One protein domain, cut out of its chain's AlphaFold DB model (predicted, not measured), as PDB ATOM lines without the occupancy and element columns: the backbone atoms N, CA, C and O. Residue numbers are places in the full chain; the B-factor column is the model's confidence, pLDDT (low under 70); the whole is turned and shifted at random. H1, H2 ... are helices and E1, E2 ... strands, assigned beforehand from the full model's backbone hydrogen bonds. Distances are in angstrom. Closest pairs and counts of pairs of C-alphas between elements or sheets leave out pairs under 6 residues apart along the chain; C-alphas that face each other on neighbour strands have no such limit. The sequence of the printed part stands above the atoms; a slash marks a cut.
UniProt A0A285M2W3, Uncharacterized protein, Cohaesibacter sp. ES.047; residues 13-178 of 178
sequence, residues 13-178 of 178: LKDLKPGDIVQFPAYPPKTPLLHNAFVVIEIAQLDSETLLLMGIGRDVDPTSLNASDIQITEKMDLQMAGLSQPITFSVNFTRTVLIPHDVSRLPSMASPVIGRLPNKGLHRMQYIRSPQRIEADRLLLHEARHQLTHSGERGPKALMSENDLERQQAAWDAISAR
ATOM      1  N   LEU A  13     -11.499 -54.362 -34.557       80.06
ATOM      2  CA  LEU A  13     -10.524 -55.179 -33.826       80.06
ATOM      3  C   LEU A  13     -10.742 -56.689 -33.979       80.06
ATOM      4  O   LEU A  13      -9.768 -57.437 -33.986       80.06
ATOM      5  N   LYS A  14     -11.994 -57.156 -34.097       78.75
ATOM      6  CA  LYS A  14     -12.293 -58.593 -34.251       78.75
ATOM      7  C   LYS A  14     -11.852 -59.142 -35.598       78.75
ATOM      8  O   LYS A  14     -11.480 -60.309 -35.686       78.75
ATOM      9  N   ASP A  15     -11.896 -58.301 -36.622       83.06
ATOM     10  CA  ASP A  15     -11.560 -58.676 -37.992       83.06
ATOM     11  C   ASP A  15     -10.108 -58.346 -38.357       83.06
ATOM     12  O   ASP A  15      -9.664 -58.692 -39.455       83.06
ATOM     13  N   LEU A  16      -9.371 -57.718 -37.433       87.88
ATOM     14  CA  LEU A  16      -7.999 -57.278 -37.623       87.88
ATOM     15  C   LEU A  16      -7.057 -58.460 -37.857       87.88
ATOM     16  O   LEU A  16      -7.056 -59.451 -37.121       87.88
ATOM     17  N   LYS A  17      -6.213 -58.342 -38.878       92.25
ATOM     18  CA  LYS A  17      -5.248 -59.365 -39.285       92.25
ATOM     19  C   LYS A  17      -3.878 -58.748 -39.565       92.25
ATOM     20  O   LYS A  17      -3.788 -57.596 -39.989       92.25
ATOM     21  N   PRO A  18      -2.792 -59.530 -39.435       92.88
ATOM     22  CA  PRO A  18      -1.497 -59.136 -39.966       92.88
ATOM     23  C   PRO A  18      -1.587 -58.716 -41.441       92.88
ATOM     24  O   PRO A  18      -2.167 -59.415 -42.281       92.88
ATOM     25  N   GLY A  19      -0.985 -57.569 -41.743       94.19
ATOM     26  CA  GLY A  19      -0.990 -56.918 -43.045       94.19
ATOM     27  C   GLY A  19      -2.140 -55.938 -43.264       94.19
ATOM     28  O   GLY A  19      -2.157 -55.282 -44.303       94.19
ATOM     29  N   ASP A  20      -3.079 -55.812 -42.326       94.50
ATOM     30  CA  ASP A  20      -4.050 -54.720 -42.348       94.50
ATOM     31  C   ASP A  20      -3.351 -53.388 -42.052       94.50
ATOM     32  O   ASP A  20      -2.337 -53.339 -41.350       94.50
ATOM     33  N   ILE A  21      -3.881 -52.306 -42.616       93.19
ATOM     34  CA  ILE A  21      -3.366 -50.953 -42.442       93.19
ATOM     35  C   ILE A  21      -4.355 -50.174 -41.591       93.19
ATOM     36  O   ILE A  21      -5.548 -50.113 -41.882       93.19
ATOM     37  N   VAL A  22      -3.834 -49.572 -40.533       89.94
ATOM     38  CA  VAL A  22      -4.583 -48.833 -39.516       89.94
ATOM     39  C   VAL A  22      -3.991 -47.440 -39.366       89.94
ATOM     40  O   VAL A  22      -2.820 -47.213 -39.678       89.94
ATOM     41  N   GLN A  23      -4.787 -46.495 -38.880       85.62
ATOM     42  CA  GLN A  23      -4.323 -45.136 -38.613       85.62
ATOM     43  C   GLN A  23      -4.326 -44.853 -37.114       85.62
ATOM     44  O   GLN A  23      -5.306 -45.092 -36.415       85.62
ATOM     45  N   PHE A  24      -3.220 -44.304 -36.621       78.00
ATOM     46  CA  PHE A  24      -3.120 -43.836 -35.241       78.00
ATOM     47  C   PHE A  24      -2.540 -42.425 -35.204       78.00
ATOM     48  O   PHE A  24      -1.740 -42.072 -36.077       78.00
ATOM     49  N   PRO A  25      -2.874 -41.627 -34.175       70.75
ATOM     50  CA  PRO A  25      -2.225 -40.346 -33.949       70.75
ATOM     51  C   PRO A  25      -0.697 -40.492 -33.887       70.75
ATOM     52  O   PRO A  25      -0.159 -41.414 -33.248       70.75
ATOM     53  N   ALA A  26       0.006 -39.575 -34.556       61.66
ATOM     54  CA  ALA A  26       1.452 -39.443 -34.455       61.66
ATOM     55  C   ALA A  26       1.865 -39.113 -33.007       61.66
ATOM     56  O   ALA A  26       1.195 -38.342 -32.318       61.66
ATOM     57  N   TYR A  27       2.968 -39.704 -32.537       55.06
ATOM     58  CA  TYR A  27       3.534 -39.424 -31.215       55.06
ATOM     59  C   TYR A  27       5.039 -39.116 -31.324       55.06
ATOM     60  O   TYR A  27       5.726 -39.857 -32.027       55.06
ATOM     61  N   PRO A  28       5.566 -38.086 -30.629       51.00
ATOM     62  CA  PRO A  28       4.833 -37.100 -29.830       51.00
ATOM     63  C   PRO A  28       3.973 -36.183 -30.721       51.00
ATOM     64  O   PRO A  28       4.361 -35.899 -31.857       51.00
ATOM     65  N   PRO A  29       2.812 -35.707 -30.237       49.97
ATOM     66  CA  PRO A  29       1.924 -34.843 -31.005       49.97
ATOM     67  C   PRO A  29       2.535 -33.438 -31.104       49.97
ATOM     68  O   PRO A  29       2.125 -32.518 -30.406       49.97
ATOM     69  N   LYS A  30       3.547 -33.249 -31.961       44.81
ATOM     70  CA  LYS A  30       4.050 -31.902 -32.290       44.81
ATOM     71  C   LYS A  30       2.980 -31.086 -33.027       44.81
ATOM     72  O   LYS A  30       2.976 -29.862 -32.945       44.81
ATOM     73  N   THR A  31       2.035 -31.763 -33.682       43.75
ATOM     74  CA  THR A  31       0.857 -31.181 -34.332       43.75
ATOM     75  C   THR A  31      -0.357 -32.105 -34.138       43.75
ATOM     76  O   THR A  31      -0.278 -33.294 -34.442       43.75
ATOM     77  N   PRO A  32      -1.499 -31.596 -33.643       41.25
ATOM     78  CA  PRO A  32      -2.614 -32.411 -33.139       41.25
ATOM     79  C   PRO A  32      -3.482 -33.124 -34.201       41.25
ATOM     80  O   PRO A  32      -4.591 -33.538 -33.884       41.25
ATOM     81  N   LEU A  33      -3.033 -33.276 -35.453       46.00
ATOM     82  CA  LEU A  33      -3.897 -33.745 -36.555       46.00
ATOM     83  C   LEU A  33      -3.266 -34.767 -37.517       46.00
ATOM     84  O   LEU A  33      -3.961 -35.272 -38.397       46.00
ATOM     85  N   LEU A  34      -1.981 -35.106 -37.369       58.28
ATOM     86  CA  LEU A  34      -1.340 -36.088 -38.250       58.28
ATOM     87  C   LEU A  34      -1.614 -37.509 -37.747       58.28
ATOM     88  O   LEU A  34      -1.114 -37.929 -36.702       58.28
ATOM     89  N   HIS A  35      -2.431 -38.237 -38.502       69.19
ATOM     90  CA  HIS A  35      -2.579 -39.678 -38.355       69.19
ATOM     91  C   HIS A  35      -1.524 -40.354 -39.221       69.19
ATOM     92  O   HIS A  35      -1.500 -40.162 -40.436       69.19
ATOM     93  N   ASN A  36      -0.671 -41.162 -38.600       81.62
ATOM     94  CA  ASN A  36       0.273 -41.988 -39.334       81.62
ATOM     95  C   ASN A  36      -0.415 -43.302 -39.702       81.62
ATOM     96  O   ASN A  36      -1.166 -43.869 -38.903       81.62
ATOM     97  N   ALA A  37      -0.155 -43.779 -40.916       89.38
ATOM     98  CA  ALA A  37      -0.529 -45.126 -41.308       89.38
ATOM     99  C   ALA A  37       0.463 -46.118 -40.696       89.38
ATOM    100  O   ALA A  37       1.676 -45.898 -40.701       89.38
ATOM    101  N   PHE A  38      -0.056 -47.232 -40.204       91.38
ATOM    102  CA  PHE A  38       0.728 -48.334 -39.675       91.38
ATOM    103  C   PHE A  38       0.262 -49.631 -40.314       91.38
ATOM    104  O   PHE A  38      -0.929 -49.805 -40.565       91.38
ATOM    105  N   VAL A  39       1.192 -50.553 -40.538       93.69
ATOM    106  CA  VAL A  39       0.856 -51.922 -40.933       93.69
ATOM    107  C   VAL A  39       0.847 -52.815 -39.703       93.69
ATOM    108  O   VAL A  39       1.796 -52.805 -38.923       93.69
ATOM    109  N   VAL A  40      -0.201 -53.608 -39.520       93.19
ATOM    110  CA  VAL A  40      -0.266 -54.588 -38.434       93.19
ATOM    111  C   VAL A  40       0.686 -55.737 -38.740       93.19
ATOM    112  O   VAL A  40       0.567 -56.403 -39.766       93.19
ATOM    113  N   ILE A  41       1.638 -55.978 -37.847       92.94
ATOM    114  CA  ILE A  41       2.630 -57.049 -37.975       92.94
ATOM    115  C   ILE A  41       2.160 -58.275 -37.204       92.94
ATOM    116  O   ILE A  41       2.158 -59.378 -37.749       92.94
ATOM    117  N   GLU A  42       1.765 -58.076 -35.948       91.88
ATOM    118  CA  GLU A  42       1.370 -59.138 -35.028       91.88
ATOM    119  C   GLU A  42       0.291 -58.642 -34.064       91.88
ATOM    120  O   GLU A  42       0.233 -57.453 -33.736       91.88
ATOM    121  N   ILE A  43      -0.564 -59.562 -33.626       89.69
ATOM    122  CA  ILE A  43      -1.693 -59.278 -32.741       89.69
ATOM    123  C   ILE A  43      -1.639 -60.271 -31.582       89.69
ATOM    124  O   ILE A  43      -1.589 -61.480 -31.799       89.69
ATOM    125  N   ALA A  44      -1.698 -59.771 -30.353       86.88
ATOM    126  CA  ALA A  44      -1.865 -60.588 -29.159       86.88
ATOM    127  C   ALA A  44      -3.132 -60.162 -28.417       86.88
ATOM    128  O   ALA A  44      -3.336 -58.981 -28.153       86.88
ATOM    129  N   GLN A  45      -3.983 -61.123 -28.067       82.94
ATOM    130  CA  GLN A  45      -5.155 -60.873 -27.226       82.94
ATOM    131  C   GLN A  45      -4.794 -61.104 -25.755       82.94
ATOM    132  O   GLN A  45      -4.141 -62.092 -25.413       82.94
ATOM    133  N   LEU A  46      -5.197 -60.171 -24.896       74.31
ATOM    134  CA  LEU A  46      -5.005 -60.195 -23.450       74.31
ATOM    135  C   LEU A  46      -6.363 -59.994 -22.779       74.31
ATOM    136  O   LEU A  46      -6.768 -58.862 -22.551       74.31
ATOM    137  N   ASP A  47      -7.066 -61.073 -22.446       78.00
ATOM    138  CA  ASP A  47      -8.379 -60.997 -21.795       78.00
ATOM    139  C   ASP A  47      -9.359 -60.082 -22.569       78.00
ATOM    140  O   ASP A  47      -9.830 -60.460 -23.642       78.00
ATOM    141  N   SER A  48      -9.657 -58.881 -22.056       73.25
ATOM    142  CA  SER A  48     -10.504 -57.865 -22.706       73.25
ATOM    143  C   SER A  48      -9.743 -56.847 -23.567       73.25
ATOM    144  O   SER A  48     -10.351 -55.927 -24.113       73.25
ATOM    145  N   GLU A  49      -8.425 -56.978 -23.666       78.31
ATOM    146  CA  GLU A  49      -7.517 -56.072 -24.358       78.31
ATOM    147  C   GLU A  49      -6.828 -56.760 -25.550       78.31
ATOM    148  O   GLU A  49      -6.764 -57.981 -25.685       78.31
ATOM    149  N   THR A  50      -6.306 -55.957 -26.465       83.69
ATOM    150  CA  THR A  50      -5.602 -56.358 -27.680       83.69
ATOM    151  C   THR A  50      -4.329 -55.539 -27.785       83.69
ATOM    152  O   THR A  50      -4.368 -54.310 -27.819       83.69
ATOM    153  N   LEU A  51      -3.193 -56.222 -27.850       86.25
ATOM    154  CA  LEU A  51      -1.885 -55.630 -28.058       86.25
ATOM    155  C   LEU A  51      -1.485 -55.807 -29.525       86.25
ATOM    156  O   LEU A  51      -1.449 -56.921 -30.047       86.25
ATOM    157  N   LEU A  52      -1.189 -54.697 -30.190       88.06
ATOM    158  CA  LEU A  52      -0.791 -54.653 -31.590       88.06
ATOM    159  C   LEU A  52       0.695 -54.352 -31.689       88.06
ATOM    160  O   LEU A  52       1.143 -53.344 -31.146       88.06
ATOM    161  N   LEU A  53       1.432 -55.168 -32.437       89.75
ATOM    162  CA  LEU A  53       2.740 -54.800 -32.967       89.75
ATOM    163  C   LEU A  53       2.540 -54.273 -34.383       89.75
ATOM    164  O   LEU A  53       1.978 -54.968 -35.232       89.75
ATOM    165  N   MET A  54       3.008 -53.061 -34.654       90.81
ATOM    166  CA  MET A  54       2.768 -52.404 -35.933       90.81
ATOM    167  C   MET A  54       4.044 -51.815 -36.519       90.81
ATOM    168  O   MET A  54       4.855 -51.247 -35.797       90.81
ATOM    169  N   GLY A  55       4.205 -51.913 -37.834       90.69
ATOM    170  CA  GLY A  55       5.271 -51.257 -38.583       90.69
ATOM    171  C   GLY A  55       4.896 -49.822 -38.925       90.69
ATOM    172  O   GLY A  55       3.758 -49.551 -39.316       90.69
ATOM    173  N   ILE A  56       5.843 -48.900 -38.775       87.75
ATOM    174  CA  ILE A  56       5.610 -47.471 -39.007       87.75
ATOM    175  C   ILE A  56       5.607 -47.181 -40.512       87.75
ATOM    176  O   ILE A  56       6.532 -47.581 -41.225       87.75
ATOM    177  N   GLY A  57       4.575 -46.478 -40.987       89.69
ATOM    178  CA  GLY A  57       4.529 -45.892 -42.322       89.69
ATOM    179  C   GLY A  57       5.234 -44.535 -42.366       89.69
ATOM    180  O   GLY A  57       5.043 -43.700 -41.483       89.69
ATOM    181  N   ARG A  58       6.041 -44.320 -43.403       86.50
ATOM    182  CA  ARG A  58       6.721 -43.057 -43.717       86.50
ATOM    183  C   ARG A  58       6.586 -42.733 -45.198       86.50
ATOM    184  O   ARG A  58       6.320 -43.631 -45.997       86.50
ATOM    185  N   ASP A  59       6.808 -41.480 -45.564       87.62
ATOM    186  CA  ASP A  59       6.872 -41.103 -46.974       87.62
ATOM    187  C   ASP A  59       7.977 -41.891 -47.690       87.62
ATOM    188  O   ASP A  59       8.980 -42.300 -47.093       87.62
ATOM    189  N   VAL A  60       7.756 -42.171 -48.975       84.94
ATOM    190  CA  VAL A  60       8.732 -42.900 -49.789       84.94
ATOM    191  C   VAL A  60       9.974 -42.041 -49.978       84.94
ATOM    192  O   VAL A  60       9.928 -40.995 -50.618       84.94
ATOM    193  N   ASP A  61      11.095 -42.540 -49.471       80.75
ATOM    194  CA  ASP A  61      12.419 -42.034 -49.796       80.75
ATOM    195  C   ASP A  61      13.012 -42.902 -50.922       80.75
ATOM    196  O   ASP A  61      13.335 -44.072 -50.688       80.75
ATOM    197  N   PRO A  62      13.165 -42.365 -52.149       69.00
ATOM    198  CA  PRO A  62      13.683 -43.118 -53.290       69.00
ATOM    199  C   PRO A  62      15.152 -43.532 -53.123       69.00
ATOM    200  O   PRO A  62      15.627 -44.394 -53.859       69.00
ATOM    201  N   THR A  63      15.875 -42.943 -52.168       73.88
ATOM    202  CA  THR A  63      17.268 -43.287 -51.862       73.88
ATOM    203  C   THR A  63      17.385 -44.397 -50.811       73.88
ATOM    204  O   THR A  63      18.423 -45.055 -50.709       73.88
ATOM    205  N   SER A  64      16.305 -44.674 -50.072       67.56
ATOM    206  CA  SER A  64      16.253 -45.682 -49.012       67.56
ATOM    207  C   SER A  64      15.673 -47.002 -49.534       67.56
ATOM    208  O   SER A  64      14.471 -47.256 -49.481       67.56
ATOM    209  N   LEU A  65      16.547 -47.886 -50.019       66.81
ATOM    210  CA  LEU A  65      16.203 -49.272 -50.365       66.81
ATOM    211  C   LEU A  65      16.592 -50.218 -49.227       66.81
ATOM    212  O   LEU A  65      17.542 -50.997 -49.324       66.81
ATOM    213  N   ASN A  66      15.846 -50.168 -48.126       78.06
ATOM    214  CA  ASN A  66      16.015 -51.147 -47.060       78.06
ATOM    215  C   ASN A  66      15.320 -52.455 -47.434       78.06
ATOM    216  O   ASN A  66      14.127 -52.489 -47.733       78.06
ATOM    217  N   ALA A  67      16.040 -53.574 -47.339       78.69
ATOM    218  CA  ALA A  67      15.469 -54.890 -47.619       78.69
ATOM    219  C   ALA A  67      14.283 -55.235 -46.694       78.69
ATOM    220  O   ALA A  67      13.453 -56.070 -47.041       78.69
ATOM    221  N   SER A  68      14.183 -54.603 -45.528       80.38
ATOM    222  CA  SER A  68      13.095 -54.823 -44.570       80.38
ATOM    223  C   SER A  68      11.904 -53.882 -44.757       80.38
ATOM    224  O   SER A  68      10.961 -53.943 -43.975       80.38
ATOM    225  N   ASP A  69      11.929 -53.027 -45.772       89.19
ATOM    226  CA  ASP A  69      10.856 -52.077 -46.022       89.19
ATOM    227  C   ASP A  69       9.893 -52.592 -47.105       89.19
ATOM    228  O   ASP A  69      10.255 -53.359 -48.005       89.19
ATOM    229  N   ILE A  70       8.633 -52.173 -46.993       91.88
ATOM    230  CA  ILE A  70       7.544 -52.493 -47.917       91.88
ATOM    231  C   ILE A  70       7.038 -51.178 -48.499       91.88
ATOM    232  O   ILE A  70       6.384 -50.400 -47.809       91.88
ATOM    233  N   GLN A  71       7.345 -50.933 -49.769       93.25
ATOM    234  CA  GLN A  71       6.916 -49.729 -50.478       93.25
ATOM    235  C   GLN A  71       5.590 -49.970 -51.201       93.25
ATOM    236  O   GLN A  71       5.435 -50.967 -51.911       93.25
ATOM    237  N   ILE A  72       4.653 -49.038 -51.038       93.31
ATOM    238  CA  ILE A  72       3.391 -48.971 -51.773       93.31
ATOM    239  C   ILE A  72       3.416 -47.687 -52.598       93.31
ATOM    240  O   ILE A  72       3.245 -46.598 -52.060       93.31
ATOM    241  N   THR A  73       3.671 -47.816 -53.897       92.69
ATOM    242  CA  THR A  73       3.820 -46.681 -54.827       92.69
ATOM    243  C   THR A  73       2.790 -46.706 -55.950       92.69
ATOM    244  O   THR A  73       2.405 -45.656 -56.460       92.69
ATOM    245  N   GLU A  74       2.334 -47.896 -56.341       94.12
ATOM    246  CA  GLU A  74       1.436 -48.077 -57.477       94.12
ATOM    247  C   GLU A  74       0.009 -47.640 -57.143       94.12
ATOM    248  O   GLU A  74      -0.524 -47.955 -56.081       94.12
ATOM    249  N   LYS A  75      -0.658 -46.967 -58.085       93.44
ATOM    250  CA  LYS A  75      -1.998 -46.390 -57.869       93.44
ATOM    251  C   LYS A  75      -3.033 -47.412 -57.380       93.44
ATOM    252  O   LYS A  75      -3.825 -47.096 -56.498       93.44
ATOM    253  N   MET A  76      -3.044 -48.615 -57.956       93.62
ATOM    254  CA  MET A  76      -3.984 -49.673 -57.557       93.62
ATOM    255  C   MET A  76      -3.681 -50.188 -56.144       93.62
ATOM    256  O   MET A  76      -4.587 -50.408 -55.344       93.62
ATOM    257  N   ASP A  77      -2.398 -50.326 -55.824       94.50
ATOM    258  CA  ASP A  77      -1.935 -50.786 -54.521       94.50
ATOM    259  C   ASP A  77      -2.242 -49.760 -53.422       94.50
ATOM    260  O   ASP A  77      -2.668 -50.139 -52.332       94.50
ATOM    261  N   LEU A  78      -2.116 -48.464 -53.729       93.12
ATOM    262  CA  LEU A  78      -2.533 -47.370 -52.851       93.12
ATOM    263  C   LEU A  78      -4.031 -47.421 -52.538       93.12
ATOM    264  O   LEU A  78      -4.415 -47.300 -51.378       93.12
ATOM    265  N   GLN A  79      -4.871 -47.668 -53.547       93.25
ATOM    266  CA  GLN A  79      -6.318 -47.797 -53.355       93.25
ATOM    267  C   GLN A  79      -6.676 -48.982 -52.449       93.25
ATOM    268  O   GLN A  79      -7.476 -48.816 -51.532       93.25
ATOM    269  N   MET A  80      -6.063 -50.152 -52.653       91.75
ATOM    270  CA  MET A  80      -6.274 -51.321 -51.779       91.75
ATOM    271  C   MET A  80      -5.776 -51.088 -50.348       91.75
ATOM    272  O   MET A  80      -6.367 -51.575 -49.382       91.75
ATOM    273  N   ALA A  81      -4.689 -50.333 -50.213       92.19
ATOM    274  CA  ALA A  81      -4.092 -49.968 -48.940       92.19
ATOM    275  C   ALA A  81      -4.847 -48.843 -48.207       92.19
ATOM    276  O   ALA A  81      -4.529 -48.562 -47.052       92.19
ATOM    277  N   GLY A  82      -5.831 -48.204 -48.851       91.31
ATOM    278  CA  GLY A  82      -6.542 -47.055 -48.290       91.31
ATOM    279  C   GLY A  82      -5.682 -45.796 -48.183       91.31
ATOM    280  O   GLY A  82      -5.930 -44.943 -47.333       91.31
ATOM    281  N   LEU A  83      -4.639 -45.689 -49.006       90.25
ATOM    282  CA  LEU A  83      -3.648 -44.622 -48.951       90.25
ATOM    283  C   LEU A  83      -3.869 -43.607 -50.070       90.25
ATOM    284  O   LEU A  83      -4.124 -43.960 -51.221       90.25
ATOM    285  N   SER A  84      -3.718 -42.327 -49.739       90.31
ATOM    286  CA  SER A  84      -3.788 -41.223 -50.701       90.31
ATOM    287  C   SER A  84      -2.448 -40.919 -51.377       90.31
ATOM    288  O   SER A  84      -2.435 -40.282 -52.428       90.31
ATOM    289  N   GLN A  85      -1.331 -41.365 -50.794       90.62
ATOM    290  CA  GLN A  85       0.023 -41.080 -51.269       90.62
ATOM    291  C   GLN A  85       0.960 -42.280 -51.077       90.62
ATOM    292  O   GLN A  85       0.677 -43.126 -50.225       90.62
ATOM    293  N   PRO A  86       2.073 -42.357 -51.832       92.94
ATOM    294  CA  PRO A  86       3.094 -43.381 -51.646       92.94
ATOM    295  C   PRO A  86       3.626 -43.449 -50.214       92.94
ATOM    296  O   PRO A  86       4.051 -42.437 -49.662       92.94
ATOM    297  N   ILE A  87       3.652 -44.652 -49.637       92.12
ATOM    298  CA  ILE A  87       4.156 -44.902 -48.278       92.12
ATOM    299  C   ILE A  87       5.106 -46.095 -48.278       92.12
ATOM    300  O   ILE A  87       4.913 -47.084 -48.986       92.12
ATOM    301  N   THR A  88       6.128 -46.005 -47.436       92.69
ATOM    302  CA  THR A  88       7.017 -47.100 -47.068       92.69
ATOM    303  C   THR A  88       6.712 -47.540 -45.645       92.69
ATOM    304  O   THR A  88       6.840 -46.749 -44.715       92.69
ATOM    305  N   PHE A  89       6.347 -48.803 -45.456       92.44
ATOM    306  CA  PHE A  89       6.219 -49.403 -44.132       92.44
ATOM    307  C   PHE A  89       7.513 -50.105 -43.747       92.44
ATOM    308  O   PHE A  89       8.006 -50.940 -44.508       92.44
ATOM    309  N   SER A  90       8.035 -49.818 -42.555       88.06
ATOM    310  CA  SER A  90       9.150 -50.586 -42.005       88.06
ATOM    311  C   SER A  90       8.658 -51.623 -41.010       88.06
ATOM    312  O   SER A  90       7.964 -51.287 -40.054       88.06
ATOM    313  N   VAL A  91       9.052 -52.885 -41.201       83.94
ATOM    314  CA  VAL A  91       8.733 -53.961 -40.243       83.94
ATOM    315  C   VAL A  91       9.798 -54.134 -39.154       83.94
ATOM    316  O   VAL A  91       9.607 -54.912 -38.225       83.94
ATOM    317  N   ASN A  92      10.916 -53.405 -39.247       81.75
ATOM    318  CA  ASN A  92      11.951 -53.381 -38.209       81.75
ATOM    319  C   ASN A  92      11.745 -52.257 -37.194       81.75
ATOM    320  O   ASN A  92      12.094 -52.427 -36.030       81.75
ATOM    321  N   PHE A  93      11.191 -51.125 -37.629       79.06
ATOM    322  CA  PHE A  93      10.833 -50.023 -36.745       79.06
ATOM    323  C   PHE A  93       9.372 -50.174 -36.345       79.06
ATOM    324  O   PHE A  93       8.462 -49.796 -37.085       79.06
ATOM    325  N   THR A  94       9.167 -50.790 -35.185       84.00
ATOM    326  CA  THR A  94       7.846 -51.192 -34.718       84.00
ATOM    327  C   THR A  94       7.337 -50.314 -33.586       84.00
ATOM    328  O   THR A  94       8.103 -49.858 -32.739       84.00
ATOM    329  N   ARG A  95       6.019 -50.146 -33.527       82.94
ATOM    330  CA  ARG A  95       5.286 -49.536 -32.421       82.94
ATOM    331  C   ARG A  95       4.351 -50.573 -31.812       82.94
ATOM    332  O   ARG A  95       3.646 -51.260 -32.548       82.94
ATOM    333  N   THR A  96       4.308 -50.624 -30.486       82.94
ATOM    334  CA  THR A  96       3.353 -51.454 -29.746       82.94
ATOM    335  C   THR A  96       2.227 -50.585 -29.190       82.94
ATOM    336  O   THR A  96       2.498 -49.521 -28.631       82.94
ATOM    337  N   VAL A  97       0.971 -51.006 -29.354       80.19
ATOM    338  CA  VAL A  97      -0.216 -50.287 -28.852       80.19
ATOM    339  C   VAL A  97      -1.178 -51.260 -28.174       80.19
ATOM    340  O   VAL A  97      -1.435 -52.329 -28.715       80.19
ATOM    341  N   LEU A  98      -1.720 -50.878 -27.014       78.56
ATOM    342  CA  LEU A  98      -2.749 -51.619 -26.274       78.56
ATOM    343  C   LEU A  98      -4.137 -51.003 -26.521       78.56
ATOM    344  O   LEU A  98      -4.278 -49.778 -26.516       78.56
ATOM    345  N   ILE A  99      -5.151 -51.840 -26.753       77.56
ATOM    346  CA  ILE A  99      -6.533 -51.441 -27.062       77.56
ATOM    347  C   ILE A  99      -7.525 -52.300 -26.251       77.56
ATOM    348  O   ILE A  99      -7.391 -53.515 -26.306       77.56
ATOM    349  N   PRO A 100      -8.556 -51.752 -25.578       68.50
ATOM    350  CA  PRO A 100      -8.850 -50.329 -25.448       68.50
ATOM    351  C   PRO A 100      -7.721 -49.604 -24.715       68.50
ATOM    352  O   PRO A 100      -7.132 -50.124 -23.775       68.50
ATOM    353  N   HIS A 101      -7.379 -48.409 -25.193       61.94
ATOM    354  CA  HIS A 101      -6.364 -47.599 -24.535       61.94
ATOM    355  C   HIS A 101      -6.962 -47.020 -23.251       61.94
ATOM    356  O   HIS A 101      -8.118 -46.589 -23.268       61.94
ATOM    357  N   ASP A 102      -6.193 -46.960 -22.162       52.84
ATOM    358  CA  ASP A 102      -6.602 -46.188 -20.988       52.84
ATOM    359  C   ASP A 102      -6.824 -44.728 -21.429       52.84
ATOM    360  O   ASP A 102      -5.898 -44.019 -21.852       52.84
ATOM    361  N   VAL A 103      -8.096 -44.326 -21.385       40.31
ATOM    362  CA  VAL A 103      -8.652 -43.023 -21.778       40.31
ATOM    363  C   VAL A 103      -8.055 -41.862 -20.981       40.31
ATOM    364  O   VAL A 103      -8.207 -40.710 -21.378       40.31
ATOM    365  N   SER A 104      -7.343 -42.136 -19.885       44.91
ATOM    366  CA  SER A 104      -6.722 -41.102 -19.058       44.91
ATOM    367  C   SER A 104      -5.457 -40.475 -19.662       44.91
ATOM    368  O   SER A 104      -5.030 -39.424 -19.182       44.91
ATOM    369  N   ARG A 105      -4.833 -41.075 -20.694       39.94
ATOM    370  CA  ARG A 105      -3.510 -40.619 -21.189       39.94
ATOM    371  C   ARG A 105      -3.340 -40.465 -22.696       39.94
ATOM    372  O   ARG A 105      -2.367 -39.834 -23.100       39.94
ATOM    373  N   LEU A 106      -4.244 -40.973 -23.530       42.84
ATOM    374  CA  LEU A 106      -4.230 -40.696 -24.970       42.84
ATOM    375  C   LEU A 106      -5.644 -40.365 -25.447       42.84
ATOM    376  O   LEU A 106      -6.576 -41.075 -25.061       42.84
ATOM    377  N   PRO A 107      -5.831 -39.328 -26.286       42.78
ATOM    378  CA  PRO A 107      -7.118 -39.098 -26.914       42.78
ATOM    379  C   PRO A 107      -7.504 -40.355 -27.693       42.78
ATOM    380  O   PRO A 107      -6.782 -40.833 -28.572       42.78
ATOM    381  N   SER A 108      -8.641 -40.906 -27.293       48.31
ATOM    382  CA  SER A 108      -9.329 -42.021 -27.911       48.31
ATOM    383  C   SER A 108      -9.532 -41.748 -29.395       48.31
ATOM    384  O   SER A 108     -10.388 -40.947 -29.750       48.31
ATOM    385  N   MET A 109      -8.750 -42.414 -30.240       54.00
ATOM    386  CA  MET A 109      -9.187 -42.947 -31.529       54.00
ATOM    387  C   MET A 109      -8.065 -43.821 -32.089       54.00
ATOM    388  O   MET A 109      -7.111 -43.352 -32.705       54.00
ATOM    389  N   ALA A 110      -8.181 -45.123 -31.857       55.66
ATOM    390  CA  ALA A 110      -7.649 -46.068 -32.816       55.66
ATOM    391  C   ALA A 110      -8.555 -45.954 -34.054       55.66
ATOM    392  O   ALA A 110      -9.760 -46.196 -33.953       55.66
ATOM    393  N   SER A 111      -8.016 -45.453 -35.166       64.50
ATOM    394  CA  SER A 111      -8.777 -45.314 -36.410       64.50
ATOM    395  C   SER A 111      -9.039 -46.718 -36.975       64.50
ATOM    396  O   SER A 111      -8.182 -47.594 -36.801       64.50
ATOM    397  N   PRO A 112     -10.191 -46.966 -37.625       74.19
ATOM    398  CA  PRO A 112     -10.503 -48.263 -38.220       74.19
ATOM    399  C   PRO A 112      -9.418 -48.738 -39.196       74.19
ATOM    400  O   PRO A 112      -8.572 -47.966 -39.656       74.19
ATOM    401  N   VAL A 113      -9.478 -50.022 -39.555       87.62
ATOM    402  CA  VAL A 113      -8.735 -50.549 -40.706       87.62
ATOM    403  C   VAL A 113      -9.082 -49.707 -41.934       87.62
ATOM    404  O   VAL A 113     -10.233 -49.686 -42.364       87.62
ATOM    405  N   ILE A 114      -8.088 -49.008 -42.483       89.88
ATOM    406  CA  ILE A 114      -8.246 -48.150 -43.666       89.88
ATOM    407  C   ILE A 114      -8.000 -48.914 -44.967       89.88
ATOM    408  O   ILE A 114      -8.445 -48.490 -46.028       89.88
ATOM    409  N   GLY A 115      -7.318 -50.054 -44.889       92.69
ATOM    410  CA  GLY A 115      -7.040 -50.905 -46.033       92.69
ATOM    411  C   GLY A 115      -6.142 -52.073 -45.658       92.69
ATOM    412  O   GLY A 115      -5.969 -52.397 -44.484       92.69
ATOM    413  N   ARG A 116      -5.559 -52.719 -46.665       95.19
ATOM    414  CA  ARG A 116      -4.677 -53.874 -46.474       95.19
ATOM    415  C   ARG A 116      -3.475 -53.787 -47.397       95.19
ATOM    416  O   ARG A 116      -3.577 -53.280 -48.513       95.19
ATOM    417  N   LEU A 117      -2.347 -54.339 -46.957       95.94
ATOM    418  CA  LEU A 117      -1.213 -54.577 -47.834       95.94
ATOM    419  C   LEU A 117      -1.664 -55.340 -49.097       95.94
ATOM    420  O   LEU A 117      -2.319 -56.382 -48.986       95.94
ATOM    421  N   PRO A 118      -1.252 -54.885 -50.292       94.81
ATOM    422  CA  PRO A 118      -1.360 -55.662 -51.521       94.81
ATOM    423  C   PRO A 118      -0.650 -57.012 -51.396       94.81
ATOM    424  O   PRO A 118       0.283 -57.158 -50.604       94.81
ATOM    425  N   ASN A 119      -0.993 -57.981 -52.252       93.06
ATOM    426  CA  ASN A 119      -0.398 -59.326 -52.226       93.06
ATOM    427  C   ASN A 119       1.139 -59.308 -52.230       93.06
ATOM    428  O   ASN A 119       1.767 -60.016 -51.448       93.06
ATOM    429  N   LYS A 120       1.758 -58.453 -53.057       91.38
ATOM    430  CA  LYS A 120       3.221 -58.284 -53.086       91.38
ATOM    431  C   LYS A 120       3.768 -57.827 -51.727       91.38
ATOM    432  O   LYS A 120       4.778 -58.356 -51.269       91.38
ATOM    433  N   GLY A 121       3.087 -56.884 -51.076       92.25
ATOM    434  CA  GLY A 121       3.426 -56.409 -49.737       92.25
ATOM    435  C   GLY A 121       3.240 -57.489 -48.670       92.25
ATOM    436  O   GLY A 121       4.137 -57.693 -47.858       92.25
ATOM    437  N   LEU A 122       2.131 -58.237 -48.708       92.62
ATOM    438  CA  LEU A 122       1.867 -59.352 -47.790       92.62
ATOM    439  C   LEU A 122       2.938 -60.440 -47.896       92.62
ATOM    440  O   LEU A 122       3.501 -60.851 -46.883       92.62
ATOM    441  N   HIS A 123       3.270 -60.864 -49.117       91.00
ATOM    442  CA  HIS A 123       4.339 -61.833 -49.349       91.00
ATOM    443  C   HIS A 123       5.694 -61.305 -48.884       91.00
ATOM    444  O   HIS A 123       6.476 -62.051 -48.296       91.00
ATOM    445  N   ARG A 124       5.973 -60.014 -49.098       90.25
ATOM    446  CA  ARG A 124       7.209 -59.398 -48.613       90.25
ATOM    447  C   ARG A 124       7.277 -59.401 -47.089       90.25
ATOM    448  O   ARG A 124       8.305 -59.787 -46.545       90.25
ATOM    449  N   MET A 125       6.190 -59.035 -46.415       91.00
ATOM    450  CA  MET A 125       6.089 -59.081 -44.958       91.00
ATOM    451  C   MET A 125       6.330 -60.501 -44.434       91.00
ATOM    452  O   MET A 125       7.159 -60.686 -43.551       91.00
ATOM    453  N   GLN A 126       5.676 -61.508 -45.020       88.00
ATOM    454  CA  GLN A 126       5.870 -62.918 -44.658       88.00
ATOM    455  C   GLN A 126       7.313 -63.383 -44.881       88.00
ATOM    456  O   GLN A 126       7.863 -64.093 -44.049       88.00
ATOM    457  N   TYR A 127       7.945 -62.958 -45.978       87.06
ATOM    458  CA  TYR A 127       9.338 -63.293 -46.267       87.06
ATOM    459  C   TYR A 127      10.309 -62.684 -45.246       87.06
ATOM    460  O   TYR A 127      11.262 -63.340 -44.833       87.06
ATOM    461  N   ILE A 128      10.079 -61.433 -44.835       86.06
ATOM    462  CA  ILE A 128      10.915 -60.767 -43.824       86.06
ATOM    463  C   ILE A 128      10.706 -61.409 -42.442       86.06
ATOM    464  O   ILE A 128      11.652 -61.541 -41.665       86.06
ATOM    465  N   ARG A 129       9.478 -61.844 -42.138       85.12
ATOM    466  CA  ARG A 129       9.120 -62.498 -40.877       85.12
ATOM    467  C   ARG A 129       9.432 -63.997 -40.910       85.12
ATOM    468  O   ARG A 129       8.536 -64.831 -41.022       85.12
ATOM    469  N   SER A 130      10.711 -64.348 -40.760       80.00
ATOM    470  CA  SER A 130      11.102 -65.741 -40.498       80.00
ATOM    471  C   SER A 130      10.394 -66.285 -39.243       80.00
ATOM    472  O   SER A 130      10.038 -65.501 -38.358       80.00
ATOM    473  N   PRO A 131      10.219 -67.612 -39.093       81.38
ATOM    474  CA  PRO A 131       9.620 -68.188 -37.887       81.38
ATOM    475  C   PRO A 131      10.285 -67.714 -36.587       81.38
ATOM    476  O   PRO A 131       9.598 -67.439 -35.608       81.38
ATOM    477  N   GLN A 132      11.613 -67.535 -36.590       82.19
ATOM    478  CA  GLN A 132      12.345 -66.993 -35.441       82.19
ATOM    479  C   GLN A 132      11.974 -65.535 -35.158       82.19
ATOM    480  O   GLN A 132      11.880 -65.141 -34.000       82.19
ATOM    481  N   ARG A 133      11.755 -64.726 -36.204       84.62
ATOM    482  CA  ARG A 133      11.333 -63.334 -36.038       84.62
ATOM    483  C   ARG A 133       9.909 -63.243 -35.508       84.62
ATOM    484  O   ARG A 133       9.664 -62.431 -34.630       84.62
ATOM    485  N   ILE A 134       9.006 -64.101 -35.982       84.19
ATOM    486  CA  ILE A 134       7.640 -64.193 -35.447       84.19
ATOM    487  C   ILE A 134       7.677 -64.513 -33.950       84.19
ATOM    488  O   ILE A 134       6.965 -63.884 -33.173       84.19
ATOM    489  N   GLU A 135       8.529 -65.451 -33.536       84.88
ATOM    490  CA  GLU A 135       8.683 -65.786 -32.120       84.88
ATOM    491  C   GLU A 135       9.253 -64.614 -31.308       84.88
ATOM    492  O   GLU A 135       8.727 -64.284 -30.249       84.88
ATOM    493  N   ALA A 136      10.268 -63.919 -31.830       85.06
ATOM    494  CA  ALA A 136      10.811 -62.722 -31.193       85.06
ATOM    495  C   ALA A 136       9.767 -61.596 -31.065       85.06
ATOM    496  O   ALA A 136       9.671 -60.969 -30.014       85.06
ATOM    497  N   ASP A 137       8.951 -61.369 -32.098       86.00
ATOM    498  CA  ASP A 137       7.863 -60.386 -32.083       86.00
ATOM    499  C   ASP A 137       6.809 -60.742 -31.010       86.00
ATOM    500  O   ASP A 137       6.299 -59.867 -30.309       86.00
ATOM    501  N   ARG A 138       6.503 -62.036 -30.833       84.81
ATOM    502  CA  ARG A 138       5.591 -62.524 -29.782       84.81
ATOM    503  C   ARG A 138       6.174 -62.367 -28.383       84.81
ATOM    504  O   ARG A 138       5.451 -61.959 -27.476       84.81
ATOM    505  N   LEU A 139       7.464 -62.655 -28.206       85.75
ATOM    506  CA  LEU A 139       8.169 -62.413 -26.947       85.75
ATOM    507  C   LEU A 139       8.167 -60.924 -26.600       85.75
ATOM    508  O   LEU A 139       7.839 -60.575 -25.471       85.75
ATOM    509  N   LEU A 140       8.418 -60.047 -27.577       84.44
ATOM    510  CA  LEU A 140       8.347 -58.595 -27.398       84.44
ATOM    511  C   LEU A 140       6.954 -58.149 -26.932       84.44
ATOM    512  O   LEU A 140       6.833 -57.335 -26.017       84.44
ATOM    513  N   LEU A 141       5.890 -58.697 -27.526       84.75
ATOM    514  CA  LEU A 141       4.516 -58.432 -27.090       84.75
ATOM    515  C   LEU A 141       4.256 -58.940 -25.663       84.75
ATOM    516  O   LEU A 141       3.625 -58.250 -24.863       84.75
ATOM    517  N   HIS A 142       4.770 -60.118 -25.313       83.00
ATOM    518  CA  HIS A 142       4.658 -60.663 -23.963       83.00
ATOM    519  C   HIS A 142       5.436 -59.827 -22.927       83.00
ATOM    520  O   HIS A 142       4.934 -59.572 -21.834       83.00
ATOM    521  N   GLU A 143       6.629 -59.342 -23.259       82.25
ATOM    522  CA  GLU A 143       7.405 -58.436 -22.404       82.25
ATOM    523  C   GLU A 143       6.709 -57.084 -22.226       82.25
ATOM    524  O   GLU A 143       6.586 -56.599 -21.099       82.25
ATOM    525  N   ALA A 144       6.192 -56.502 -23.313       79.12
ATOM    526  CA  ALA A 144       5.418 -55.266 -23.267       79.12
ATOM    527  C   ALA A 144       4.178 -55.418 -22.372       79.12
ATOM    528  O   ALA A 144       3.898 -54.538 -21.560       79.12
ATOM    529  N   ARG A 145       3.491 -56.568 -22.441       75.94
ATOM    530  CA  ARG A 145       2.416 -56.927 -21.505       75.94
ATOM    531  C   ARG A 145       2.893 -56.871 -20.055       75.94
ATOM    532  O   ARG A 145       2.278 -56.173 -19.257       75.94
ATOM    533  N   HIS A 146       3.970 -57.585 -19.714       76.31
ATOM    534  CA  HIS A 146       4.484 -57.618 -18.337       76.31
ATOM    535  C   HIS A 146       4.832 -56.221 -17.826       76.31
ATOM    536  O   HIS A 146       4.524 -55.890 -16.684       76.31
ATOM    537  N   GLN A 147       5.434 -55.380 -18.661       73.06
ATOM    538  CA  GLN A 147       5.756 -54.008 -18.275       73.06
ATOM    539  C   GLN A 147       4.494 -53.177 -18.024       73.06
ATOM    540  O   GLN A 147       4.423 -52.485 -17.009       73.06
ATOM    541  N   LEU A 148       3.486 -53.268 -18.893       68.12
ATOM    542  CA  LEU A 148       2.234 -52.523 -18.744       68.12
ATOM    543  C   LEU A 148       1.447 -52.952 -17.495       68.12
ATOM    544  O   LEU A 148       0.961 -52.088 -16.770       68.12
ATOM    545  N   THR A 149       1.396 -54.250 -17.177       65.06
ATOM    546  CA  THR A 149       0.678 -54.748 -15.991       65.06
ATOM    547  C   THR A 149       1.390 -54.419 -14.676       65.06
ATOM    548  O   THR A 149       0.733 -54.104 -13.689       65.06
ATOM    549  N   HIS A 150       2.729 -54.439 -14.637       57.56
ATOM    550  CA  HIS A 150       3.498 -54.172 -13.408       57.56
ATOM    551  C   HIS A 150       3.816 -52.682 -13.182       57.56
ATOM    552  O   HIS A 150       4.202 -52.288 -12.079       57.56
ATOM    553  N   SER A 151       3.614 -51.828 -14.190       51.41
ATOM    554  CA  SER A 151       3.691 -50.364 -14.040       51.41
ATOM    555  C   SER A 151       2.505 -49.775 -13.259       51.41
ATOM    556  O   SER A 151       2.534 -48.599 -12.908       51.41
ATOM    557  N   GLY A 152       1.477 -50.579 -12.956       44.41
ATOM    558  CA  GLY A 152       0.375 -50.199 -12.065       44.41
ATOM    559  C   GLY A 152       0.738 -50.193 -10.573       44.41
ATOM    560  O   GLY A 152       0.103 -49.481  -9.802       44.41
ATOM    561  N   GLU A 153       1.783 -50.923 -10.157       38.56
ATOM    562  CA  GLU A 153       2.190 -51.043  -8.741       38.56
ATOM    563  C   GLU A 153       3.438 -50.226  -8.372       38.56
ATOM    564  O   GLU A 153       3.760 -50.056  -7.195       38.56
ATOM    565  N   ARG A 154       4.147 -49.668  -9.357       33.53
ATOM    566  CA  ARG A 154       5.239 -48.717  -9.123       33.53
ATOM    567  C   ARG A 154       4.934 -47.434  -9.872       33.53
ATOM    568  O   ARG A 154       4.764 -47.453 -11.085       33.53
ATOM    569  N   GLY A 155       4.903 -46.321  -9.138       31.52
ATOM    570  CA  GLY A 155       4.855 -44.975  -9.708       31.52
ATOM    571  C   GLY A 155       5.865 -44.781 -10.854       31.52
ATOM    572  O   GLY A 155       6.828 -45.540 -10.991       31.52
ATOM    573  N   PRO A 156       5.635 -43.773 -11.705       37.53
ATOM    574  CA  PRO A 156       6.002 -43.792 -13.110       37.53
ATOM    575  C   PRO A 156       7.517 -43.887 -13.292       37.53
ATOM    576  O   PRO A 156       8.246 -42.924 -13.071       37.53
ATOM    577  N   LYS A 157       7.993 -45.029 -13.790       37.34
ATOM    578  CA  LYS A 157       9.120 -45.011 -14.720       37.34
ATOM    579  C   LYS A 157       8.510 -44.976 -16.107       37.34
ATOM    580  O   LYS A 157       7.929 -45.957 -16.555       37.34
ATOM    581  N   ALA A 158       8.559 -43.791 -16.707       39.25
ATOM    582  CA  ALA A 158       8.164 -43.553 -18.079       39.25
ATOM    583  C   ALA A 158       8.693 -44.673 -18.988       39.25
ATOM    584  O   ALA A 158       9.858 -45.074 -18.889       39.25
ATOM    585  N   LEU A 159       7.805 -45.177 -19.847       46.75
ATOM    586  CA  LEU A 159       8.185 -45.886 -21.059       46.75
ATOM    587  C   LEU A 159       9.255 -45.049 -21.770       46.75
ATOM    588  O   LEU A 159       9.000 -43.887 -22.069       46.75
ATOM    589  N   MET A 160      10.411 -45.673 -22.015       42.50
ATOM    590  CA  MET A 160      11.655 -45.070 -22.509       42.50
ATOM    591  C   MET A 160      12.297 -44.098 -21.511       42.50
ATOM    592  O   MET A 160      11.704 -43.104 -21.096       42.50
ATOM    593  N   SER A 161      13.551 -44.371 -21.134       42.03
ATOM    594  CA  SER A 161      14.332 -43.341 -20.454       42.03
ATOM    595  C   SER A 161      14.474 -42.144 -21.397       42.03
ATOM    596  O   SER A 161      14.503 -42.313 -22.615       42.03
ATOM    597  N   GLU A 162      14.562 -40.932 -20.857       42.59
ATOM    598  CA  GLU A 162      14.798 -39.708 -21.638       42.59
ATOM    599  C   GLU A 162      16.002 -39.882 -22.589       42.59
ATOM    600  O   GLU A 162      15.944 -39.492 -23.750       42.59
ATOM    601  N   ASN A 163      17.000 -40.664 -22.162       42.75
ATOM    602  CA  ASN A 163      18.148 -41.079 -22.971       42.75
ATOM    603  C   ASN A 163      17.795 -41.969 -24.179       42.75
ATOM    604  O   ASN A 163      18.478 -41.909 -25.198       42.75
ATOM    605  N   ASP A 164      16.775 -42.824 -24.096       48.62
ATOM    606  CA  ASP A 164      16.344 -43.682 -25.212       48.62
ATOM    607  C   ASP A 164      15.510 -42.898 -26.229       48.62
ATOM    608  O   ASP A 164      15.599 -43.147 -27.433       48.62
ATOM    609  N   LEU A 165      14.740 -41.918 -25.750       48.50
ATOM    610  CA  LEU A 165      13.976 -40.997 -26.587       48.50
ATOM    611  C   LEU A 165      14.905 -40.011 -27.301       48.50
ATOM    612  O   LEU A 165      14.745 -39.790 -28.496       48.50
ATOM    613  N   GLU A 166      15.931 -39.503 -26.616       43.38
ATOM    614  CA  GLU A 166      16.997 -38.697 -27.220       43.38
ATOM    615  C   GLU A 166      17.825 -39.497 -28.224       43.38
ATOM    616  O   GLU A 166      18.160 -38.979 -29.284       43.38
ATOM    617  N   ARG A 167      18.114 -40.777 -27.959       54.16
ATOM    618  CA  ARG A 167      18.806 -41.643 -28.928       54.16
ATOM    619  C   ARG A 167      17.959 -41.926 -30.160       54.16
ATOM    620  O   ARG A 167      18.497 -41.931 -31.265       54.16
ATOM    621  N   GLN A 168      16.654 -42.140 -29.997       54.12
ATOM    622  CA  GLN A 168      15.749 -42.292 -31.134       54.12
ATOM    623  C   GLN A 168      15.544 -40.977 -31.887       54.12
ATOM    624  O   GLN A 168      15.521 -41.003 -33.110       54.12
ATOM    625  N   GLN A 169      15.469 -39.837 -31.195       48.06
ATOM    626  CA  GLN A 169      15.366 -38.521 -31.822       48.06
ATOM    627  C   GLN A 169      16.664 -38.146 -32.548       48.06
ATOM    628  O   GLN A 169      16.607 -37.684 -33.677       48.06
ATOM    629  N   ALA A 170      17.833 -38.431 -31.976       52.59
ATOM    630  CA  ALA A 170      19.120 -38.227 -32.636       52.59
ATOM    631  C   ALA A 170      19.297 -39.160 -33.844       52.59
ATOM    632  O   ALA A 170      19.820 -38.741 -34.874       52.59
ATOM    633  N   ALA A 171      18.823 -40.409 -33.755       54.38
ATOM    634  CA  ALA A 171      18.770 -41.312 -34.903       54.38
ATOM    635  C   ALA A 171      17.791 -40.806 -35.976       54.38
ATOM    636  O   ALA A 171      18.092 -40.875 -37.164       54.38
ATOM    637  N   TRP A 172      16.651 -40.249 -35.565       43.66
ATOM    638  CA  TRP A 172      15.647 -39.653 -36.441       43.66
ATOM    639  C   TRP A 172      16.165 -38.399 -37.155       43.66
ATOM    640  O   TRP A 172      15.995 -38.262 -38.367       43.66
ATOM    641  N   ASP A 173      16.861 -37.521 -36.439       51.09
ATOM    642  CA  ASP A 173      17.430 -36.284 -36.974       51.09
ATOM    643  C   ASP A 173      18.628 -36.575 -37.892       51.09
ATOM    644  O   ASP A 173      18.769 -35.949 -38.940       51.09
ATOM    645  N   ALA A 174      19.447 -37.584 -37.574       51.72
ATOM    646  CA  ALA A 174      20.551 -38.024 -38.432       51.72
ATOM    647  C   ALA A 174      20.079 -38.657 -39.754       51.72
ATOM    648  O   ALA A 174      20.795 -38.599 -40.754       51.72
ATOM    649  N   ILE A 175      18.887 -39.260 -39.759       42.25
ATOM    650  CA  ILE A 175      18.251 -39.810 -40.963       42.25
ATOM    651  C   ILE A 175      17.528 -38.708 -41.750       42.25
ATOM    652  O   ILE A 175      17.539 -38.747 -42.973       42.25
ATOM    653  N   SER A 176      16.950 -37.710 -41.073       37.41
ATOM    654  CA  SER A 176      16.188 -36.615 -41.704       37.41
ATOM    655  C   SER A 176      17.058 -35.472 -42.253       37.41
ATOM    656  O   SER A 176      16.549 -34.608 -42.961       37.41
ATOM    657  N   ALA A 177      18.348 -35.432 -41.903       44.66
ATOM    658  CA  ALA A 177      19.306 -34.408 -42.338       44.66
ATOM    659  C   ALA A 177      20.192 -34.831 -43.532       44.66
ATOM    660  O   ALA A 177      21.163 -34.137 -43.844       44.66
ATOM    661  N   ARG A 178      19.894 -35.965 -44.176       40.59
ATOM    662  CA  ARG A 178      20.528 -36.431 -45.422       40.59
ATOM    663  C   ARG A 178      19.546 -36.359 -46.579       40.59
ATOM    664  O   ARG A 178      20.039 -36.114 -47.701       40.59
TER     665      ARG A 178
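This is residues 13 to 178 of the 178 residues of an uncharacterized protein of Cohaesibacter sp. ES.047 (UniProt A0A285M2W3). A single antiparallel sheet of six strands is curled like part of a barrel, with the short helix H1 in its curl and the helices H2 and H3 packed on the sheet. The last helix, H4, sticks out from this body with its residues 162 to 167 and 169 to 176, after a loop whose residues 152 to 158 also stand free. The printed part has 166 residues, with elements in the order E1 E2 E3 E4 H1 E5 E6 H2 H3 H4; the sheet's order is E4 E5 E3 E2 E1 E6, and the class is mixed, helices and strands. The whole is compact, with a radius of gyration of the C-alphas of 16.2 A and spans of 49 by 39 by 34 A.

E1, residues 20 to 25, and E2, residues 35 to 46, form a hairpin, with N 38 and O 22 2.8 A apart. E2 bends by 83 degrees at residue 41 and forms a hairpin with E3, residues 49 to 59, where N 44 and O 51 are 2.9 A apart. E1, E2 and E3 make a meander, each strand the antiparallel neighbour of the one before. E4, residues 69 to 72, is an edge strand. The strongly twisted sheet curls round H1, residues 75 to 81. E5, residues 87 to 99, bends by 90 degrees at residue 92; it pairs with E3, N 52 and O 97 at 2.8 A, and with E4, N 70 and O 89 at 2.8 A. E6, residues 113 to 116, is the other edge strand, beside E1, with N 21 and O 115 2.8 A apart. The closest C-alphas of H1 and E6, Ala 81 and Gly 115, are 4.2 A apart. H2, residues 119 to 128, is on one face of the sheet, making two layers, a helix over a sheet; its height over the sheet is 8.6 A and it runs across the strands, at 73 degrees to E5 on the local plane. H2 is near H1. H3, residues 131 to 150, is on the sheet over E5, E3 and E2 at a height of 8.8 A, at 83 degrees to E2 on the local plane, across the strands; its closest C-alpha pair with E2 is Leu 141 and Ala 44, 7.0 A. H4, residues 162 to 176, touches no helix and is not on the sheet. In H1, H2, H3 and H4 every O i to N i+4 pair is within hydrogen-bond range.

E1 begins at C-alpha 20 (-4.050, -54.720, -42.348). E2 is 25.5 A long, E3 30.7 A, E5 24.6 A and H3 28.9 A. H4, 20.4 A long, ends at C-alpha 176 (16.188, -36.615, -41.704).

The C-alphas of Lys 75 and Glu 153, the two farthest apart, are 49.5 A apart. The printed part has no cut; the links E5 to E6 and H3 to H4 are long. The mean pLDDT of the printed part is 74.1, and it is under 70 at residues 26 to 35, 62, 64 to 65, 100 to 111 and 148 to 178.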